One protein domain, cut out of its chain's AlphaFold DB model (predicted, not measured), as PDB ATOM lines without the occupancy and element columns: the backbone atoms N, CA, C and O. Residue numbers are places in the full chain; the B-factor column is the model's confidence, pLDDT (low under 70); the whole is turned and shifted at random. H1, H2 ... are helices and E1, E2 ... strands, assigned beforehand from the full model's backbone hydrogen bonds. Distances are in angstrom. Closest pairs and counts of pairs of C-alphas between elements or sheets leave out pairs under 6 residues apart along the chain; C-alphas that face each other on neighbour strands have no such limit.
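AT A GLANCE: This is residues 23 to 39 and 48 to 164 of the 537 residues of the protein "DUF1618 domain-containing protein" of Leersia perrieri (UniProt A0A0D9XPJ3). Two sheets of four strands pack face to face as a sandwich: the strongly twisted sheet E5 E6 E7 E8 on one side, and on the other the sheet E1 E4 E3 E2, curled like part of a barrel. The edges E2 and E8 come together along one side, while the small helix H1 lies beyond one end of the sandwich, and the tail after it comes back toward E5. The printed part has 134 residues, with eight named strands and then one named helix; the first sheet is antiparallel, the second mixed. The class is mostly strand, though named elements hold only 62 residues, under half. The whole is compact, with a radius of gyration of the C-alphas of 15.9 A and spans of 48 by 36 by 27 A.

IN THESE COORDINATES: Find C-alpha 86 at (101.674, 180.054, 106.263); from there E5, residues 86 to 96, runs 30.0 A. E6, residues 99 to 108, returns over 29.0 A; E7, residues 115 to 123, covers 25.6 A; E8 is residues 132 to 134. For the other sheet, look for E1, residues 26 to 29, from C-alpha 26 at (101.665, 199.102, 81.858). Then come E2, residues 52 to 55; E3, residues 61 to 67, 20.3 A; and E4, residues 74 to 81, 22.9 A. H1, residues 143 to 148, ends at (82.565, 193.468, 114.528).

HOW THE PARTS SIT: Begin with the meander E5 E6 E7 E8, each strand the antiparallel neighbour of the one before. Look at N 91 and O 103 for E5 and E6, 2.8 A, N 102 and O 120 for E6 and E7, 2.8 A, and N 121 and O 134 for E7 and E8, 2.8 A. A second meander is E2 E3 E4, with N 54 and O 62 at 2.8 A and N 65 and O 78 at 2.9 A. E1 is parallel to E4, with N 29 and O 75 at 2.9 A. The strands of the two sheets stand at 34 degrees. Between the sheets, the closest C-alphas of E2 and E8 are those of Ala 52 and Ser 132, 4.8 A; of E4 and E5, those of Tyr 79 and Leu 90, 7.6 A. H1 is on neither sheet; its O i to N i+4 pairs are all within hydrogen-bond range.

THE WHOLE: The two C-alphas farthest apart, those of Arg 23 and Gln 153, are 48.3 A apart. Residues 40 to 47 are not printed, and C-alphas 39 and 48 are 16.9 A apart across this cut. Of the links printed whole, none is long. Mean pLDDT of the printed part is 82.1; look for values under 70 at residues 36 to 39, 48 to 50, 111 to 114 and 152 to 155, among others.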
ATOM      1  N   ARG A  23     108.208 202.253  76.795       64.31
ATOM      2  CA  ARG A  23     107.013 201.767  77.509       64.31
ATOM      3  C   ARG A  23     106.502 202.866  78.445       64.31
ATOM      4  O   ARG A  23     106.974 202.999  79.570       64.31
ATOM      5  N   ARG A  24     105.541 203.688  78.010       79.00
ATOM      6  CA  ARG A  24     105.031 204.818  78.821       79.00
ATOM      7  C   ARG A  24     104.060 204.408  79.930       79.00
ATOM      8  O   ARG A  24     103.912 205.138  80.909       79.00
ATOM      9  N   TRP A  25     103.414 203.254  79.791       86.44
ATOM     10  CA  TRP A  25     102.510 202.692  80.790       86.44
ATOM     11  C   TRP A  25     102.422 201.167  80.681       86.44
ATOM     12  O   TRP A  25     102.879 200.564  79.709       86.44
ATOM     13  N   VAL A  26     101.820 200.549  81.695       89.12
ATOM     14  CA  VAL A  26     101.665 199.102  81.858       89.12
ATOM     15  C   VAL A  26     100.266 198.744  82.344       89.12
ATOM     16  O   VAL A  26      99.602 199.536  83.015       89.12
ATOM     17  N   ILE A  27      99.841 197.513  82.058       89.50
ATOM     18  CA  ILE A  27      98.678 196.878  82.684       89.50
ATOM     19  C   ILE A  27      99.204 195.937  83.768       89.50
ATOM     20  O   ILE A  27      99.803 194.919  83.443       89.50
ATOM     21  N   LEU A  28      99.005 196.260  85.043       88.75
ATOM     22  CA  LEU A  28      99.463 195.443  86.169       88.75
ATOM     23  C   LEU A  28      98.407 194.419  86.575       88.75
ATOM     24  O   LEU A  28      97.251 194.773  86.816       88.75
ATOM     25  N   LEU A  29      98.816 193.161  86.732       89.50
ATOM     26  CA  LEU A  29      98.011 192.170  87.432       89.50
ATOM     27  C   LEU A  29      98.091 192.422  88.934       89.50
ATOM     28  O   LEU A  29      99.177 192.395  89.508       89.50
ATOM     29  N   ARG A  30      96.948 192.630  89.598       87.94
ATOM     30  CA  ARG A  30      96.963 192.885  91.044       87.94
ATOM     31  C   ARG A  30      97.352 191.672  91.880       87.94
ATOM     32  O   ARG A  30      97.758 191.858  93.017       87.94
ATOM     33  N   ASN A  31      97.220 190.452  91.371       87.81
ATOM     34  CA  ASN A  31      97.716 189.271  92.073       87.81
ATOM     35  C   ASN A  31      99.224 189.128  91.826       87.81
ATOM     36  O   ASN A  31      99.650 189.135  90.674       87.81
ATOM     37  N   GLY A  32     100.015 188.998  92.894       86.19
ATOM     38  CA  GLY A  32     101.430 188.659  92.762       86.19
ATOM     39  C   GLY A  32     101.636 187.182  92.433       86.19
ATOM     40  O   GLY A  32     100.843 186.337  92.851       86.19
ATOM     41  N   GLU A  33     102.715 186.873  91.723       86.44
ATOM     42  CA  GLU A  33     103.142 185.498  91.445       86.44
ATOM     43  C   GLU A  33     104.188 185.055  92.474       86.44
ATOM     44  O   GLU A  33     105.193 185.736  92.676       86.44
ATOM     45  N   CYS A  34     103.950 183.916  93.124       83.38
ATOM     46  CA  CYS A  34     104.923 183.310  94.028       83.38
ATOM     47  C   CYS A  34     105.965 182.530  93.213       83.38
ATOM     48  O   CYS A  34     105.599 181.621  92.466       83.38
ATOM     49  N   GLU A  35     107.249 182.851  93.370       75.62
ATOM     50  CA  GLU A  35     108.340 182.010  92.868       75.62
ATOM     51  C   GLU A  35     108.611 180.900  93.889       75.62
ATOM     52  O   GLU A  35     109.342 181.088  94.868       75.62
ATOM     53  N   VAL A  36     107.983 179.740  93.677       59.94
ATOM     54  CA  VAL A  36     108.347 178.514  94.396       59.94
ATOM     55  C   VAL A  36     109.724 178.099  93.890       59.94
ATOM     56  O   VAL A  36     109.920 178.016  92.677       59.94
ATOM     57  N   ALA A  37     110.675 177.879  94.800       47.19
ATOM     58  CA  ALA A  37     111.969 177.317  94.439       47.19
ATOM     59  C   ALA A  37     111.718 176.002  93.691       47.19
ATOM     60  O   ALA A  37     111.145 175.070  94.255       47.19
ATOM     61  N   ALA A  38     112.064 175.962  92.404       37.00
ATOM     62  CA  ALA A  38     112.176 174.697  91.703       37.00
ATOM     63  C   ALA A  38     113.237 173.868  92.439       37.00
ATOM     64  O   ALA A  38     114.263 174.426  92.829       37.00
ATOM     65  N   ASP A  39     112.943 172.585  92.656       35.34
ATOM     66  CA  ASP A  39     113.802 171.600  93.318       35.34
ATOM     67  C   ASP A  39     115.299 171.880  93.097       35.34
ATOM     68  O   ASP A  39     115.761 171.806  91.961       35.34
ATOM     69  N   THR A  48     117.496 187.579  90.016       50.12
ATOM     70  CA  THR A  48     117.137 188.043  91.375       50.12
ATOM     71  C   THR A  48     117.883 189.318  91.798       50.12
ATOM     72  O   THR A  48     117.536 189.912  92.819       50.12
ATOM     73  N   ALA A  49     118.868 189.791  91.021       51.72
ATOM     74  CA  ALA A  49     119.712 190.941  91.377       51.72
ATOM     75  C   ALA A  49     118.953 192.284  91.482       51.72
ATOM     76  O   ALA A  49     119.454 193.229  92.081       51.72
ATOM     77  N   HIS A  50     117.732 192.364  90.941       69.69
ATOM     78  CA  HIS A  50     116.878 193.561  90.965       69.69
ATOM     79  C   HIS A  50     115.640 193.392  91.870       69.69
ATOM     80  O   HIS A  50     114.613 194.039  91.664       69.69
ATOM     81  N   ALA A  51     115.694 192.494  92.859       83.88
ATOM     82  CA  ALA A  51     114.617 192.310  93.829       83.88
ATOM     83  C   ALA A  51     114.830 193.174  95.081       83.88
ATOM     84  O   ALA A  51     115.930 193.248  95.624       83.88
ATOM     85  N   ALA A  52     113.756 193.774  95.585       89.88
ATOM     86  CA  ALA A  52     113.763 194.489  96.851       89.88
ATOM     87  C   ALA A  52     113.411 193.532  97.998       89.88
ATOM     88  O   ALA A  52     112.415 192.810  97.917       89.88
ATOM     89  N   ALA A  53     114.214 193.523  99.060       91.00
ATOM     90  CA  ALA A  53     114.034 192.640 100.210       91.00
ATOM     91  C   ALA A  53     113.459 193.390 101.421       91.00
ATOM     92  O   ALA A  53     113.791 194.549 101.658       91.00
ATOM     93  N   SER A  54     112.621 192.714 102.205       93.00
ATOM     94  CA  SER A  54     112.124 193.189 103.498       93.00
ATOM     95  C   SER A  54     111.685 192.008 104.377       93.00
ATOM     96  O   SER A  54     111.900 190.847 104.024       93.00
ATOM     97  N   HIS A  55     111.070 192.301 105.520       89.94
ATOM     98  CA  HIS A  55     110.497 191.313 106.433       89.94
ATOM     99  C   HIS A  55     109.041 191.662 106.746       89.94
ATOM    100  O   HIS A  55     108.688 192.831 106.884       89.94
ATOM    101  N   THR A  56     108.191 190.644 106.865       87.94
ATOM    102  CA  THR A  56     106.812 190.803 107.350       87.94
ATOM    103  C   THR A  56     106.784 191.140 108.844       87.94
ATOM    104  O   THR A  56     107.764 190.907 109.553       87.94
ATOM    105  N   SER A  57     105.645 191.604 109.373       85.25
ATOM    106  CA  SER A  57     105.464 191.816 110.826       85.25
ATOM    107  C   SER A  57     105.646 190.548 111.667       85.25
ATOM    108  O   SER A  57     105.856 190.626 112.873       85.25
ATOM    109  N   THR A  58     105.591 189.372 111.037       81.62
ATOM    110  CA  THR A  58     105.855 188.072 111.676       81.62
ATOM    111  C   THR A  58     107.315 187.623 111.546       81.62
ATOM    112  O   THR A  58     107.631 186.494 111.906       81.62
ATOM    113  N   GLY A  59     108.196 188.476 111.017       83.25
ATOM    114  CA  GLY A  59     109.625 188.207 110.847       83.25
ATOM    115  C   GLY A  59     109.979 187.360 109.623       83.25
ATOM    116  O   GLY A  59     111.138 186.990 109.466       83.25
ATOM    117  N   HIS A  60     109.023 187.050 108.739       84.94
ATOM    118  CA  HIS A  60     109.311 186.231 107.558       84.94
ATOM    119  C   HIS A  60     109.974 187.079 106.463       84.94
ATOM    120  O   HIS A  60     109.432 188.135 106.119       84.94
ATOM    121  N   PRO A  61     111.101 186.630 105.884       88.75
ATOM    122  CA  PRO A  61     111.763 187.349 104.807       88.75
ATOM    123  C   PRO A  61     110.927 187.299 103.527       88.75
ATOM    124  O   PRO A  61     110.387 186.252 103.153       88.75
ATOM    125  N   ILE A  62     110.856 188.433 102.835       90.31
ATOM    126  CA  ILE A  62     110.191 188.565 101.543       90.31
ATOM    127  C   ILE A  62     111.060 189.350 100.567       90.31
ATOM    128  O   ILE A  62     111.643 190.377 100.915       90.31
ATOM    129  N   ARG A  63     111.141 188.867  99.329       92.00
ATOM    130  CA  ARG A  63     111.737 189.584  98.201       92.00
ATOM    131  C   ARG A  63     110.677 189.829  97.146       92.00
ATOM    132  O   ARG A  63     109.885 188.932  96.881       92.00
ATOM    133  N   VAL A  64     110.667 191.018  96.555       92.12
ATOM    134  CA  VAL A  64     109.705 191.418  95.522       92.12
ATOM    135  C   VAL A  64     110.446 191.985  94.317       92.12
ATOM    136  O   VAL A  64     111.350 192.806  94.471       92.12
ATOM    137  N   SER A  65     110.052 191.578  93.116       90.88
ATOM    138  CA  SER A  65     110.565 192.105  91.849       90.88
ATOM    139  C   SER A  65     109.421 192.382  90.872       90.88
ATOM    140  O   SER A  65     108.344 191.786  90.963       90.88
ATOM    141  N   ALA A  66     109.632 193.311  89.940       89.12
ATOM    142  CA  ALA A  66     108.664 193.641  88.900       89.12
ATOM    143  C   ALA A  66     109.079 193.074  87.543       89.12
ATOM    144  O   ALA A  66     110.236 193.160  87.142       89.12
ATOM    145  N   ILE A  67     108.101 192.549  86.806       87.94
ATOM    146  CA  ILE A  67     108.254 192.120  85.417       87.94
ATOM    147  C   ILE A  67     107.313 192.956  84.577       87.94
ATOM    148  O   ILE A  67     106.090 192.785  84.619       87.94
ATOM    149  N   LEU A  68     107.905 193.882  83.833       87.62
ATOM    150  CA  LEU A  68     107.168 194.825  83.016       87.62
ATOM    151  C   LEU A  68     107.070 194.342  81.571       87.62
ATOM    152  O   LEU A  68     108.041 193.884  80.974       87.62
ATOM    153  N   ALA A  69     105.873 194.474  81.016       87.88
ATOM    154  CA  ALA A  69     105.528 194.099  79.656       87.88
ATOM    155  C   ALA A  69     104.761 195.240  78.982       87.88
ATOM    156  O   ALA A  69     103.987 195.948  79.628       87.88
ATOM    157  N   THR A  70     104.969 195.414  77.678       88.25
ATOM    158  CA  THR A  70     104.250 196.423  76.894       88.25
ATOM    159  C   THR A  70     102.777 196.019  76.755       88.25
ATOM    160  O   THR A  70     102.513 194.889  76.339       88.25
ATOM    161  N   PRO A  71     101.809 196.906  77.047       89.44
ATOM    162  CA  PRO A  71     100.399 196.641  76.769       89.44
ATOM    163  C   PRO A  71     100.170 196.214  75.302       89.44
ATOM    164  O   PRO A  71     100.829 196.742  74.407       89.44
ATOM    165  N   PRO A  72      99.255 195.268  75.024       87.88
ATOM    166  CA  PRO A  72      98.260 194.714  75.939       87.88
ATOM    167  C   PRO A  72      98.777 193.559  76.811       87.88
ATOM    168  O   PRO A  72      97.977 192.982  77.543       87.88
ATOM    169  N   SER A  73     100.072 193.208  76.751       89.56
ATOM    170  CA  SER A  73     100.672 192.228  77.660       89.56
ATOM    171  C   SER A  73     100.648 192.726  79.106       89.56
ATOM    172  O   SER A  73     100.932 193.888  79.399       89.56
ATOM    173  N   VAL A  74     100.305 191.827  80.025       88.62
ATOM    174  CA  VAL A  74     100.164 192.146  81.449       88.62
ATOM    175  C   VAL A  74     101.513 192.075  82.170       88.62
ATOM    176  O   VAL A  74     102.232 191.078  82.085       88.62
ATOM    177  N   SER A  75     101.828 193.138  82.902       90.25
ATOM    178  CA  SER A  75     102.951 193.256  83.833       90.25
ATOM    179  C   SER A  75     102.593 192.669  85.199       90.25
ATOM    180  O   SER A  75     101.425 192.666  85.594       90.25
ATOM    181  N   ARG A  76     103.583 192.165  85.940       89.69
ATOM    182  CA  ARG A  76     103.360 191.414  87.187       89.69
ATOM    183  C   ARG A  76     104.399 191.747  88.246       89.69
ATOM    184  O   ARG A  76     105.533 192.082  87.915       89.69
ATOM    185  N   LEU A  77     104.015 191.606  89.513       91.31
ATOM    186  CA  LEU A  77     104.974 191.521  90.611       91.31
ATOM    187  C   LEU A  77     105.190 190.063  90.982       91.31
ATOM    188  O   LEU A  77     104.225 189.321  91.175       91.31
ATOM    189  N   ARG A  78     106.454 189.682  91.117       90.88
ATOM    190  CA  ARG A  78     106.850 188.399  91.675       90.88
ATOM    191  C   ARG A  78     107.311 188.580  93.099       90.88
ATOM    192  O   ARG A  78     107.889 189.612  93.442       90.88
ATOM    193  N   TYR A  79     107.046 187.580  93.922       90.56
ATOM    194  CA  TYR A  79     107.576 187.539  95.267       90.56
ATOM    195  C   TYR A  79     108.116 186.164  95.611       90.56
ATOM    196  O   TYR A  79     107.593 185.136  95.184       90.56
ATOM    197  N   HIS A  80     109.170 186.178  96.412       88.00
ATOM    198  CA  HIS A  80     109.801 184.994  96.952       88.00
ATOM    199  C   HIS A  80     109.831 185.093  98.474       88.00
ATOM    200  O   HIS A  80     110.137 186.148  99.040       88.00
ATOM    201  N   THR A  81     109.515 183.984  99.131       82.31
ATOM    202  CA  THR A  81     109.535 183.848 100.589       82.31
ATOM    203  C   THR A  81     110.177 182.522 100.949       82.31
ATOM    204  O   THR A  81     109.964 181.533 100.250       82.31
ATOM    205  N   ALA A  82     110.901 182.478 102.067       80.56
ATOM    206  CA  ALA A  82     111.386 181.214 102.615       80.56
ATOM    207  C   ALA A  82     110.211 180.246 102.895       80.56
ATOM    208  O   ALA A  82     109.083 180.712 103.073       80.56
ATOM    209  N   PRO A  83     110.437 178.920 102.958       78.56
ATOM    210  CA  PRO A  83     109.395 177.960 103.319       78.56
ATOM    211  C   PRO A  83     108.747 178.308 104.665       78.56
ATOM    212  O   PRO A  83     109.437 178.562 105.652       78.56
ATOM    213  N   THR A  84     107.413 178.329 104.718       74.38
ATOM    214  CA  THR A  84     106.665 178.632 105.947       74.38
ATOM    215  C   THR A  84     105.416 177.761 106.058       74.38
ATOM    216  O   THR A  84     104.833 177.367 105.051       74.38
ATOM    217  N   ASN A  85     104.921 177.556 107.281       78.19
ATOM    218  CA  ASN A  85     103.603 176.950 107.533       78.19
ATOM    219  C   ASN A  85     102.441 177.952 107.357       78.19
ATOM    220  O   ASN A  85     101.393 177.838 108.008       78.19
ATOM    221  N   ARG A  86     102.633 178.979 106.524       76.88
ATOM    222  CA  ARG A  86     101.674 180.054 106.263       76.88
ATOM    223  C   ARG A  86     101.452 180.186 104.759       76.88
ATOM    224  O   ARG A  86     102.390 180.161 103.970       76.88
ATOM    225  N   SER A  87     100.198 180.373 104.367       81.81
ATOM    226  CA  SER A  87      99.852 180.835 103.029       81.81
ATOM    227  C   SER A  87     100.136 182.331 102.951       81.81
ATOM    228  O   SER A  87      99.573 183.108 103.724       81.81
ATOM    229  N   ILE A  88     101.025 182.727 102.041       85.69
ATOM    230  CA  ILE A  88     101.386 184.124 101.798       85.69
ATOM    231  C   ILE A  88     100.818 184.528 100.445       85.69
ATOM    232  O   ILE A  88     101.137 183.905  99.436       85.69
ATOM    233  N   ASN A  89      99.999 185.579 100.423       88.31
ATOM    234  CA  ASN A  89      99.394 186.113  99.206       88.31
ATOM    235  C   ASN A  89      99.733 187.594  99.045       88.31
ATOM    236  O   ASN A  89      99.431 188.398  99.927       88.31
ATOM    237  N   LEU A  90     100.302 187.956  97.895       91.88
ATOM    238  CA  LEU A  90     100.590 189.341  97.530       91.88
ATOM    239  C   LEU A  90      99.447 189.929  96.688       91.88
ATOM    240  O   LEU A  90      98.981 189.312  95.725       91.88
ATOM    241  N   GLN A  91      98.999 191.139  97.033       91.69
ATOM    242  CA  GLN A  91      98.049 191.931  96.249       91.69
ATOM    243  C   GLN A  91      98.570 193.355  96.013       91.69
ATOM    244  O   GLN A  91      98.950 194.041  96.957       91.69
ATOM    245  N   ILE A  92      98.507 193.841  94.775       91.50
ATOM    246  CA  ILE A  92      98.720 195.250  94.436       91.50
ATOM    247  C   ILE A  92      97.435 196.023  94.725       91.50
ATOM    248  O   ILE A  92      96.369 195.744  94.162       91.50
ATOM    249  N   ILE A  93      97.546 197.026  95.587       89.44
ATOM    250  CA  ILE A  93      96.430 197.866  96.019       89.44
ATOM    251  C   ILE A  93      96.301 199.102  95.132       89.44
ATOM    252  O   ILE A  93      95.200 199.401  94.672       89.44
ATOM    253  N   ALA A  94      97.406 199.780  94.838       87.75
ATOM    254  CA  ALA A  94      97.437 200.949  93.965       87.75
ATOM    255  C   ALA A  94      98.867 201.204  93.467       87.75
ATOM    256  O   ALA A  94      99.827 200.706  94.053       87.75
ATOM    257  N   ALA A  95      99.012 201.976  92.391       89.44
ATOM    258  CA  ALA A  95     100.308 202.297  91.802       89.44
ATOM    259  C   ALA A  95     100.295 203.711  91.208       89.44
ATOM    260  O   ALA A  95      99.385 204.040  90.444       89.44
ATOM    261  N   HIS A  96     101.294 204.528  91.540       86.81
ATOM    262  CA  HIS A  96     101.447 205.887  91.021       86.81
ATOM    263  C   HIS A  96     102.918 206.314  91.055       86.81
ATOM    264  O   HIS A  96     103.603 206.119  92.059       86.81
ATOM    265  N   GLY A  97     103.385 206.966  89.987       83.44
ATOM    266  CA  GLY A  97     104.774 207.408  89.882       83.44
ATOM    267  C   GLY A  97     105.755 206.234  89.963       83.44
ATOM    268  O   GLY A  97     105.546 205.203  89.330       83.44
ATOM    269  N   ASP A  98     106.791 206.387  90.782       86.56
ATOM    270  CA  ASP A  98     107.826 205.380  91.051       86.56
ATOM    271  C   ASP A  98     107.399 204.299  92.063       86.56
ATOM    272  O   ASP A  98     108.220 203.473  92.452       86.56
ATOM    273  N   SER A  99     106.146 204.310  92.533       90.19
ATOM    274  CA  SER A  99     105.731 203.577  93.731       90.19
ATOM    275  C   SER A  99     104.523 202.669  93.493       90.19
ATOM    276  O   SER A  99     103.536 203.042  92.852       90.19
ATOM    277  N   VAL A 100     104.574 201.473  94.082       93.00
ATOM    278  CA  VAL A 100     103.496 200.479  94.078       93.00
ATOM    279  C   VAL A 100     103.167 200.083  95.516       93.00
ATOM    280  O   VAL A 100     104.021 199.569  96.237       93.00
ATOM    281  N   LEU A 101     101.918 200.302  95.934       94.12
ATOM    282  CA  LEU A 101     101.417 199.877  97.238       94.12
ATOM    283  C   LEU A 101     100.964 198.420  97.170       94.12
ATOM    284  O   LEU A 101     100.063 198.057  96.408       94.12
ATOM    285  N   ILE A 102     101.574 197.603  98.015       95.25
ATOM    286  CA  ILE A 102     101.394 196.163  98.091       95.25
ATOM    287  C   ILE A 102     100.815 195.809  99.456       95.25
ATOM    288  O   ILE A 102     101.239 196.334 100.482       95.25
ATOM    289  N   GLN A 103      99.870 194.878  99.467       93.94
ATOM    290  CA  GLN A 103      99.400 194.214 100.669       93.94
ATOM    291  C   GLN A 103      99.826 192.747 100.634       93.94
ATOM    292  O   GLN A 103      99.567 192.044  99.655       93.94
ATOM    293  N   ILE A 104     100.440 192.281 101.715       91.56
ATOM    294  CA  ILE A 104     100.778 190.879 101.930       91.56
ATOM    295  C   ILE A 104      99.880 190.327 103.022       91.56
ATOM    296  O   ILE A 104      99.759 190.887 104.109       91.56
ATOM    297  N   ASP A 105      99.223 189.227 102.693       88.56
ATOM    298  CA  ASP A 105      98.323 188.535 103.590       88.56
ATOM    299  C   ASP A 105      98.914 187.176 103.957       88.56
ATOM    300  O   ASP A 105      99.124 186.336 103.080       88.56
ATOM    301  N   SER A 106      99.224 186.992 105.238       85.69
ATOM    302  CA  SER A 106      99.891 185.806 105.767       85.69
ATOM    303  C   SER A 106      98.963 185.041 106.705       85.69
ATOM    304  O   SER A 106      98.756 185.419 107.863       85.69
ATOM    305  N   GLU A 107      98.422 183.931 106.221       82.00
ATOM    306  CA  GLU A 107      97.432 183.107 106.914       82.00
ATOM    307  C   GLU A 107      98.046 181.771 107.347       82.00
ATOM    308  O   GLU A 107      98.627 181.058 106.535       82.00
ATOM    309  N   SER A 108      97.934 181.414 108.630       76.56
ATOM    310  CA  SER A 108      98.405 180.106 109.109       76.56
ATOM    311  C   SER A 108      97.614 178.972 108.457       76.56
ATOM    312  O   SER A 108      96.383 178.988 108.458       76.56
ATOM    313  N   ILE A 109      98.319 177.945 107.975       76.38
ATOM    314  CA  ILE A 109      97.693 176.758 107.370       76.38
ATOM    315  C   ILE A 109      96.856 175.988 108.408       76.38
ATOM    316  O   ILE A 109      95.830 175.401 108.076       76.38
ATOM    317  N   HIS A 110      97.250 176.046 109.682       72.19
ATOM    318  CA  HIS A 110      96.592 175.325 110.775       72.19
ATOM    319  C   HIS A 110      95.388 176.074 111.361       72.19
ATOM    320  O   HIS A 110      94.533 175.465 111.998       72.19
ATOM    321  N   SER A 111      95.309 177.397 111.187       68.31
ATOM    322  CA  SER A 111      94.208 178.195 111.726       68.31
ATOM    323  C   SER A 111      94.028 179.501 110.962       68.31
ATOM    324  O   SER A 111      94.856 180.410 111.044       68.31
ATOM    325  N   ARG A 112      92.864 179.646 110.318       61.66
ATOM    326  CA  ARG A 112      92.446 180.891 109.643       61.66
ATOM    327  C   ARG A 112      92.336 182.086 110.590       61.66
ATOM    328  O   ARG A 112      92.335 183.238 110.161       61.66
ATOM    329  N   LEU A 113      92.247 181.817 111.895       62.22
ATOM    330  CA  LEU A 113      92.201 182.846 112.923       62.22
ATOM    331  C   LEU A 113      93.562 183.516 113.126       62.22
ATOM    332  O   LEU A 113      93.593 184.611 113.663       62.22
ATOM    333  N   VAL A 114      94.676 182.946 112.661       68.19
ATOM    334  CA  VAL A 114      96.010 183.555 112.791       68.19
ATOM    335  C   VAL A 114      96.430 184.139 111.443       68.19
ATOM    336  O   VAL A 114      97.168 183.511 110.680       68.19
ATOM    337  N   ARG A 115      95.946 185.351 111.150       77.00
ATOM    338  CA  ARG A 115      96.182 186.085 109.897       77.00
ATOM    339  C   ARG A 115      96.882 187.411 110.194       77.00
ATOM    340  O   ARG A 115      96.375 188.185 111.005       77.00
ATOM    341  N   ALA A 116      98.012 187.657 109.542       83.88
ATOM    342  CA  ALA A 116      98.741 188.921 109.596       83.88
ATOM    343  C   ALA A 116      98.591 189.647 108.256       83.88
ATOM    344  O   ALA A 116      98.618 189.012 107.202       83.88
ATOM    345  N   ILE A 117      98.394 190.964 108.316       89.00
ATOM    346  CA  ILE A 117      98.275 191.823 107.138       89.00
ATOM    347  C   ILE A 117      99.391 192.852 107.216       89.00
ATOM    348  O   ILE A 117      99.437 193.656 108.149       89.00
ATOM    349  N   ASP A 118     100.251 192.838 106.212       92.06
ATOM    350  CA  ASP A 118     101.359 193.764 106.069       92.06
ATOM    351  C   ASP A 118     101.145 194.629 104.831       92.06
ATOM    352  O   ASP A 118     100.644 194.163 103.804       92.06
ATOM    353  N   HIS A 119     101.540 195.891 104.927       93.94
ATOM    354  CA  HIS A 119     101.561 196.805 103.794       93.94
ATOM    355  C   HIS A 119     103.010 197.133 103.484       93.94
ATOM    356  O   HIS A 119     103.818 197.277 104.399       93.94
ATOM    357  N   PHE A 120     103.323 197.258 102.201       95.00
ATOM    358  CA  PHE A 120     104.639 197.641 101.723       95.00
ATOM    359  C   PHE A 120     104.515 198.585 100.538       95.00
ATOM    360  O   PHE A 120     103.576 198.491  99.748       95.00
ATOM    361  N   VAL A 121     105.492 199.463 100.385       94.38
ATOM    362  CA  VAL A 121     105.664 200.300  99.204       94.38
ATOM    363  C   VAL A 121     106.895 199.796  98.472       94.38
ATOM    364  O   VAL A 121     108.015 199.908  98.974       94.38
ATOM    365  N   TYR A 122     106.667 199.213  97.299       93.56
ATOM    366  CA  TYR A 122     107.717 198.845  96.362       93.56
ATOM    367  C   TYR A 122     108.024 200.053  95.482       93.56
ATOM    368  O   TYR A 122     107.163 200.497  94.718       93.56
ATOM    369  N   LYS A 123     109.228 200.607  95.632       91.00
ATOM    370  CA  LYS A 123     109.695 201.801  94.924       91.00
ATOM    371  C   LYS A 123     110.721 201.395  93.874       91.00
ATOM    372  O   LYS A 123     111.636 200.620  94.162       91.00
ATOM    373  N   ALA A 124     110.576 201.926  92.666       87.00
ATOM    374  CA  ALA A 124     111.591 201.813  91.631       87.00
ATOM    375  C   ALA A 124     112.890 202.491  92.087       87.00
ATOM    376  O   ALA A 124     112.861 203.519  92.767       87.00
ATOM    377  N   GLY A 125     114.035 201.927  91.713       75.06
ATOM    378  CA  GLY A 125     115.314 202.572  91.975       75.06
ATOM    379  C   GLY A 125     115.557 203.716  90.991       75.06
ATOM    380  O   GLY A 125     115.415 203.552  89.783       75.06
ATOM    381  N   ALA A 126     115.920 204.894  91.498       66.56
ATOM    382  CA  ALA A 126     116.250 206.034  90.650       66.56
ATOM    383  C   ALA A 126     117.652 205.876  90.035       66.56
ATOM    384  O   ALA A 126     118.592 205.487  90.726       66.56
ATOM    385  N   GLY A 127     117.810 206.210  88.749       62.78
ATOM    386  CA  GLY A 127     119.129 206.340  88.108       62.78
ATOM    387  C   GLY A 127     119.994 205.071  88.109       62.78
ATOM    388  O   GLY A 127     121.215 205.182  88.175       62.78
ATOM    389  N   GLY A 128     119.382 203.882  88.063       63.00
ATOM    390  CA  GLY A 128     120.090 202.595  88.116       63.00
ATOM    391  C   GLY A 128     120.331 202.053  89.529       63.00
ATOM    392  O   GLY A 128     120.974 201.017  89.678       63.00
ATOM    393  N   ALA A 129     119.812 202.717  90.569       72.81
ATOM    394  CA  ALA A 129     119.760 202.145  91.911       72.81
ATOM    395  C   ALA A 129     118.872 200.886  91.950       72.81
ATOM    396  O   ALA A 129     117.957 200.720  91.142       72.81
ATOM    397  N   ALA A 130     119.110 200.011  92.927       82.00
ATOM    398  CA  ALA A 130     118.229 198.876  93.175       82.00
ATOM    399  C   ALA A 130     116.848 199.356  93.674       82.00
ATOM    400  O   ALA A 130     116.765 200.368  94.380       82.00
ATOM    401  N   PRO A 131     115.755 198.645  93.343       89.88
ATOM    402  CA  PRO A 131     114.447 198.947  93.907       89.88
ATOM    403  C   PRO A 131     114.430 198.698  95.417       89.88
ATOM    404  O   PRO A 131     115.190 197.883  95.944       89.88
ATOM    405  N   SER A 132     113.526 199.376  96.118       91.75
ATOM    406  CA  SER A 132     113.390 199.264  97.571       91.75
ATOM    407  C   SER A 132     111.985 198.840  97.985       91.75
ATOM    408  O   SER A 132     111.007 199.026  97.259       91.75
ATOM    409  N   LEU A 133     111.896 198.221  99.162       94.06
ATOM    410  CA  LEU A 133     110.648 197.747  99.745       94.06
ATOM    411  C   LEU A 133     110.554 198.282 101.172       94.06
ATOM    412  O   LEU A 133     111.247 197.809 102.071       94.06
ATOM    413  N   SER A 134     109.715 199.295 101.362       92.81
ATOM    414  CA  SER A 134     109.551 199.988 102.643       92.81
ATOM    415  C   SER A 134     108.198 199.679 103.274       92.81
ATOM    416  O   SER A 134     107.225 199.402 102.572       92.81
ATOM    417  N   THR A 135     108.126 199.710 104.602       92.06
ATOM    418  CA  THR A 135     106.890 199.492 105.357       92.06
ATOM    419  C   THR A 135     106.279 200.840 105.749       92.06
ATOM    420  O   THR A 135     106.872 201.572 106.541       92.06
ATOM    421  N   PRO A 136     105.097 201.216 105.222       91.56
ATOM    422  CA  PRO A 136     104.365 202.349 105.756       91.56
ATOM    423  C   PRO A 136     103.925 202.067 107.204       91.56
ATOM    424  O   PRO A 136     103.775 200.901 107.593       91.56
ATOM    425  N   PRO A 137     103.661 203.120 107.998       89.62
ATOM    426  CA  PRO A 137     103.130 202.983 109.347       89.62
ATOM    427  C   PRO A 137     101.879 202.089 109.365       89.62
ATOM    428  O   PRO A 137     101.007 202.242 108.503       89.62
ATOM    429  N   PRO A 138     101.746 201.155 110.318       87.88
ATOM    430  CA  PRO A 138     100.551 200.330 110.428       87.88
ATOM    431  C   PRO A 138      99.360 201.153 110.934       87.88
ATOM    432  O   PRO A 138      99.511 202.018 111.793       87.88
ATOM    433  N   TYR A 139      98.158 200.845 110.444       87.81
ATOM    434  CA  TYR A 139      96.913 201.367 111.004       87.81
ATOM    435  C   TYR A 139      96.181 200.241 111.734       87.81
ATOM    436  O   TYR A 139      95.504 199.414 111.118       87.81
ATOM    437  N   TRP A 140      96.345 200.179 113.053       87.06
ATOM    438  CA  TRP A 140      95.774 199.115 113.877       87.06
ATOM    439  C   TRP A 140      94.253 199.252 114.021       87.06
ATOM    440  O   TRP A 140      93.724 200.345 114.222       87.06
ATOM    441  N   LEU A 141      93.543 198.130 113.917       84.69
ATOM    442  CA  LEU A 141      92.107 198.064 114.178       84.69
ATOM    443  C   LEU A 141      91.814 198.275 115.666       84.69
ATOM    444  O   LEU A 141      92.530 197.764 116.528       84.69
ATOM    445  N   THR A 142      90.725 198.988 115.958       85.12
ATOM    446  CA  THR A 142      90.225 199.158 117.327       85.12
ATOM    447  C   THR A 142      89.605 197.859 117.843       85.12
ATOM    448  O   THR A 142      89.230 196.976 117.067       85.12
ATOM    449  N   GLU A 143      89.423 197.733 119.161       83.31
ATOM    450  CA  GLU A 143      88.720 196.574 119.731       83.31
ATOM    451  C   GLU A 143      87.300 196.409 119.181       83.31
ATOM    452  O   GLU A 143      86.829 195.287 118.993       83.31
ATOM    453  N   GLU A 144      86.611 197.515 118.902       82.12
ATOM    454  CA  GLU A 144      85.283 197.491 118.291       82.12
ATOM    455  C   GLU A 144      85.319 196.902 116.879       82.12
ATOM    456  O   GLU A 144      84.467 196.084 116.528       82.12
ATOM    457  N   ASP A 145      86.319 197.277 116.078       79.62
ATOM    458  CA  ASP A 145      86.511 196.739 114.732       79.62
ATOM    459  C   ASP A 145      86.871 195.246 114.770       79.62
ATOM    460  O   ASP A 145      86.401 194.470 113.933       79.62
ATOM    461  N   LEU A 146      87.666 194.812 115.754       79.25
ATOM    462  CA  LEU A 146      87.972 193.394 115.966       79.25
ATOM    463  C   LEU A 146      86.710 192.599 116.332       79.25
ATOM    464  O   LEU A 146      86.450 191.561 115.717       79.25
ATOM    465  N   LYS A 147      85.890 193.119 117.259       78.75
ATOM    466  CA  LYS A 147      84.609 192.516 117.674       78.75
ATOM    467  C   LYS A 147      83.632 192.397 116.503       78.75
ATOM    468  O   LYS A 147      83.084 191.318 116.284       78.75
ATOM    469  N   LYS A 148      83.453 193.463 115.710       77.88
ATOM    470  CA  LYS A 148      82.565 193.468 114.528       77.88
ATOM    471  C   LYS A 148      82.925 192.390 113.508       77.88
ATOM    472  O   LYS A 148      82.044 191.844 112.856       77.88
ATOM    473  N   ASN A 149      84.212 192.086 113.380       68.50
ATOM    474  CA  ASN A 149      84.720 191.115 112.418       68.50
ATOM    475  C   ASN A 149      84.895 189.700 113.005       68.50
ATOM    476  O   ASN A 149      85.389 188.817 112.306       68.50
ATOM    477  N   GLY A 150      84.504 189.469 114.266       70.44
ATOM    478  CA  GLY A 150      84.601 188.161 114.921       70.44
ATOM    479  C   GLY A 150      86.035 187.699 115.210       70.44
ATOM    480  O   GLY A 150      86.274 186.498 115.326       70.44
ATOM    481  N   TRP A 151      86.997 188.623 115.300       71.50
ATOM    482  CA  TRP A 151      88.392 188.291 115.606       71.50
ATOM    483  C   TRP A 151      88.640 188.184 117.114       71.50
ATOM    484  O   TRP A 151      88.002 188.854 117.925       71.50
ATOM    485  N   THR A 152      89.614 187.350 117.484       65.31
ATOM    486  CA  THR A 152      90.066 187.157 118.869       65.31
ATOM    487  C   THR A 152      90.616 188.455 119.464       65.31
ATOM    488  O   THR A 152      91.468 189.104 118.854       65.31
ATOM    489  N   GLN A 153      90.157 188.808 120.667       62.47
ATOM    490  CA  GLN A 153      90.640 189.972 121.417       62.47
ATOM    491  C   GLN A 153      92.119 189.796 121.813       62.47
ATOM    492  O   GLN A 153      92.559 188.679 122.078       62.47
ATOM    493  N   GLY A 154      92.886 190.892 121.825       64.94
ATOM    494  CA  GLY A 154      94.276 190.928 122.308       64.94
ATOM    495  C   GLY A 154      95.384 190.762 121.257       64.94
ATOM    496  O   GLY A 154      96.545 190.982 121.587       64.94
ATOM    497  N   VAL A 155      95.068 190.436 119.995       68.62
ATOM    498  CA  VAL A 155      96.064 190.399 118.904       68.62
ATOM    499  C   VAL A 155      95.916 191.647 118.027       68.62
ATOM    500  O   VAL A 155      94.887 191.771 117.351       68.62
ATOM    501  N   PRO A 156      96.911 192.558 117.989       73.31
ATOM    502  CA  PRO A 156      96.890 193.711 117.094       73.31
ATOM    503  C   PRO A 156      96.767 193.271 115.634       73.31
ATOM    504  O   PRO A 156      97.487 192.385 115.174       73.31
ATOM    505  N   ARG A 157      95.848 193.890 114.886       79.44
ATOM    506  CA  ARG A 157      95.669 193.622 113.452       79.44
ATOM    507  C   ARG A 157      95.697 194.898 112.649       79.44
ATOM    508  O   ARG A 157      94.960 195.833 112.951       79.44
ATOM    509  N   ASN A 158      96.531 194.909 111.617       86.94
ATOM    510  CA  ASN A 158      96.578 196.007 110.671       86.94
ATOM    511  C   ASN A 158      95.292 196.012 109.834       86.94
ATOM    512  O   ASN A 158      94.775 194.957 109.448       86.94
ATOM    513  N   ARG A 159      94.759 197.197 109.558       85.56
ATOM    514  CA  ARG A 159      93.561 197.365 108.742       85.56
ATOM    515  C   ARG A 159      93.858 196.987 107.300       85.56
ATOM    516  O   ARG A 159      94.765 197.527 106.690       85.56
ATOM    517  N   ARG A 160      93.014 196.135 106.725       85.44
ATOM    518  CA  ARG A 160      93.067 195.803 105.301       85.44
ATOM    519  C   ARG A 160      92.735 197.022 104.434       85.44
ATOM    520  O   ARG A 160      91.672 197.616 104.623       85.44
ATOM    521  N   LEU A 161      93.584 197.323 103.456       84.94
ATOM    522  CA  LEU A 161      93.301 198.305 102.409       84.94
ATOM    523  C   LEU A 161      92.607 197.614 101.228       84.94
ATOM    524  O   LEU A 161      92.956 196.497 100.835       84.94
ATOM    525  N   SER A 162      91.574 198.242 100.672       82.19
ATOM    526  CA  SER A 162      90.809 197.650  99.574       82.19
ATOM    527  C   SER A 162      91.336 198.147  98.229       82.19
ATOM    528  O   SER A 162      91.309 199.335  97.923       82.19
ATOM    529  N   SER A 163      91.731 197.213  97.358       77.31
ATOM    530  CA  SER A 163      92.135 197.492  95.966       77.31
ATOM    531  C   SER A 163      91.100 198.292  95.168       77.31
ATOM    532  O   SER A 163      91.428 198.915  94.163       77.31
ATOM    533  N   ASN A 164      89.846 198.240  95.617       73.69
ATOM    534  CA  ASN A 164      88.688 198.869  95.008       73.69
ATOM    535  C   ASN A 164      88.305 200.167  95.719       73.69
ATOM    536  O   ASN A 164      87.171 200.579  95.579       73.69
TER     537      ASN A 164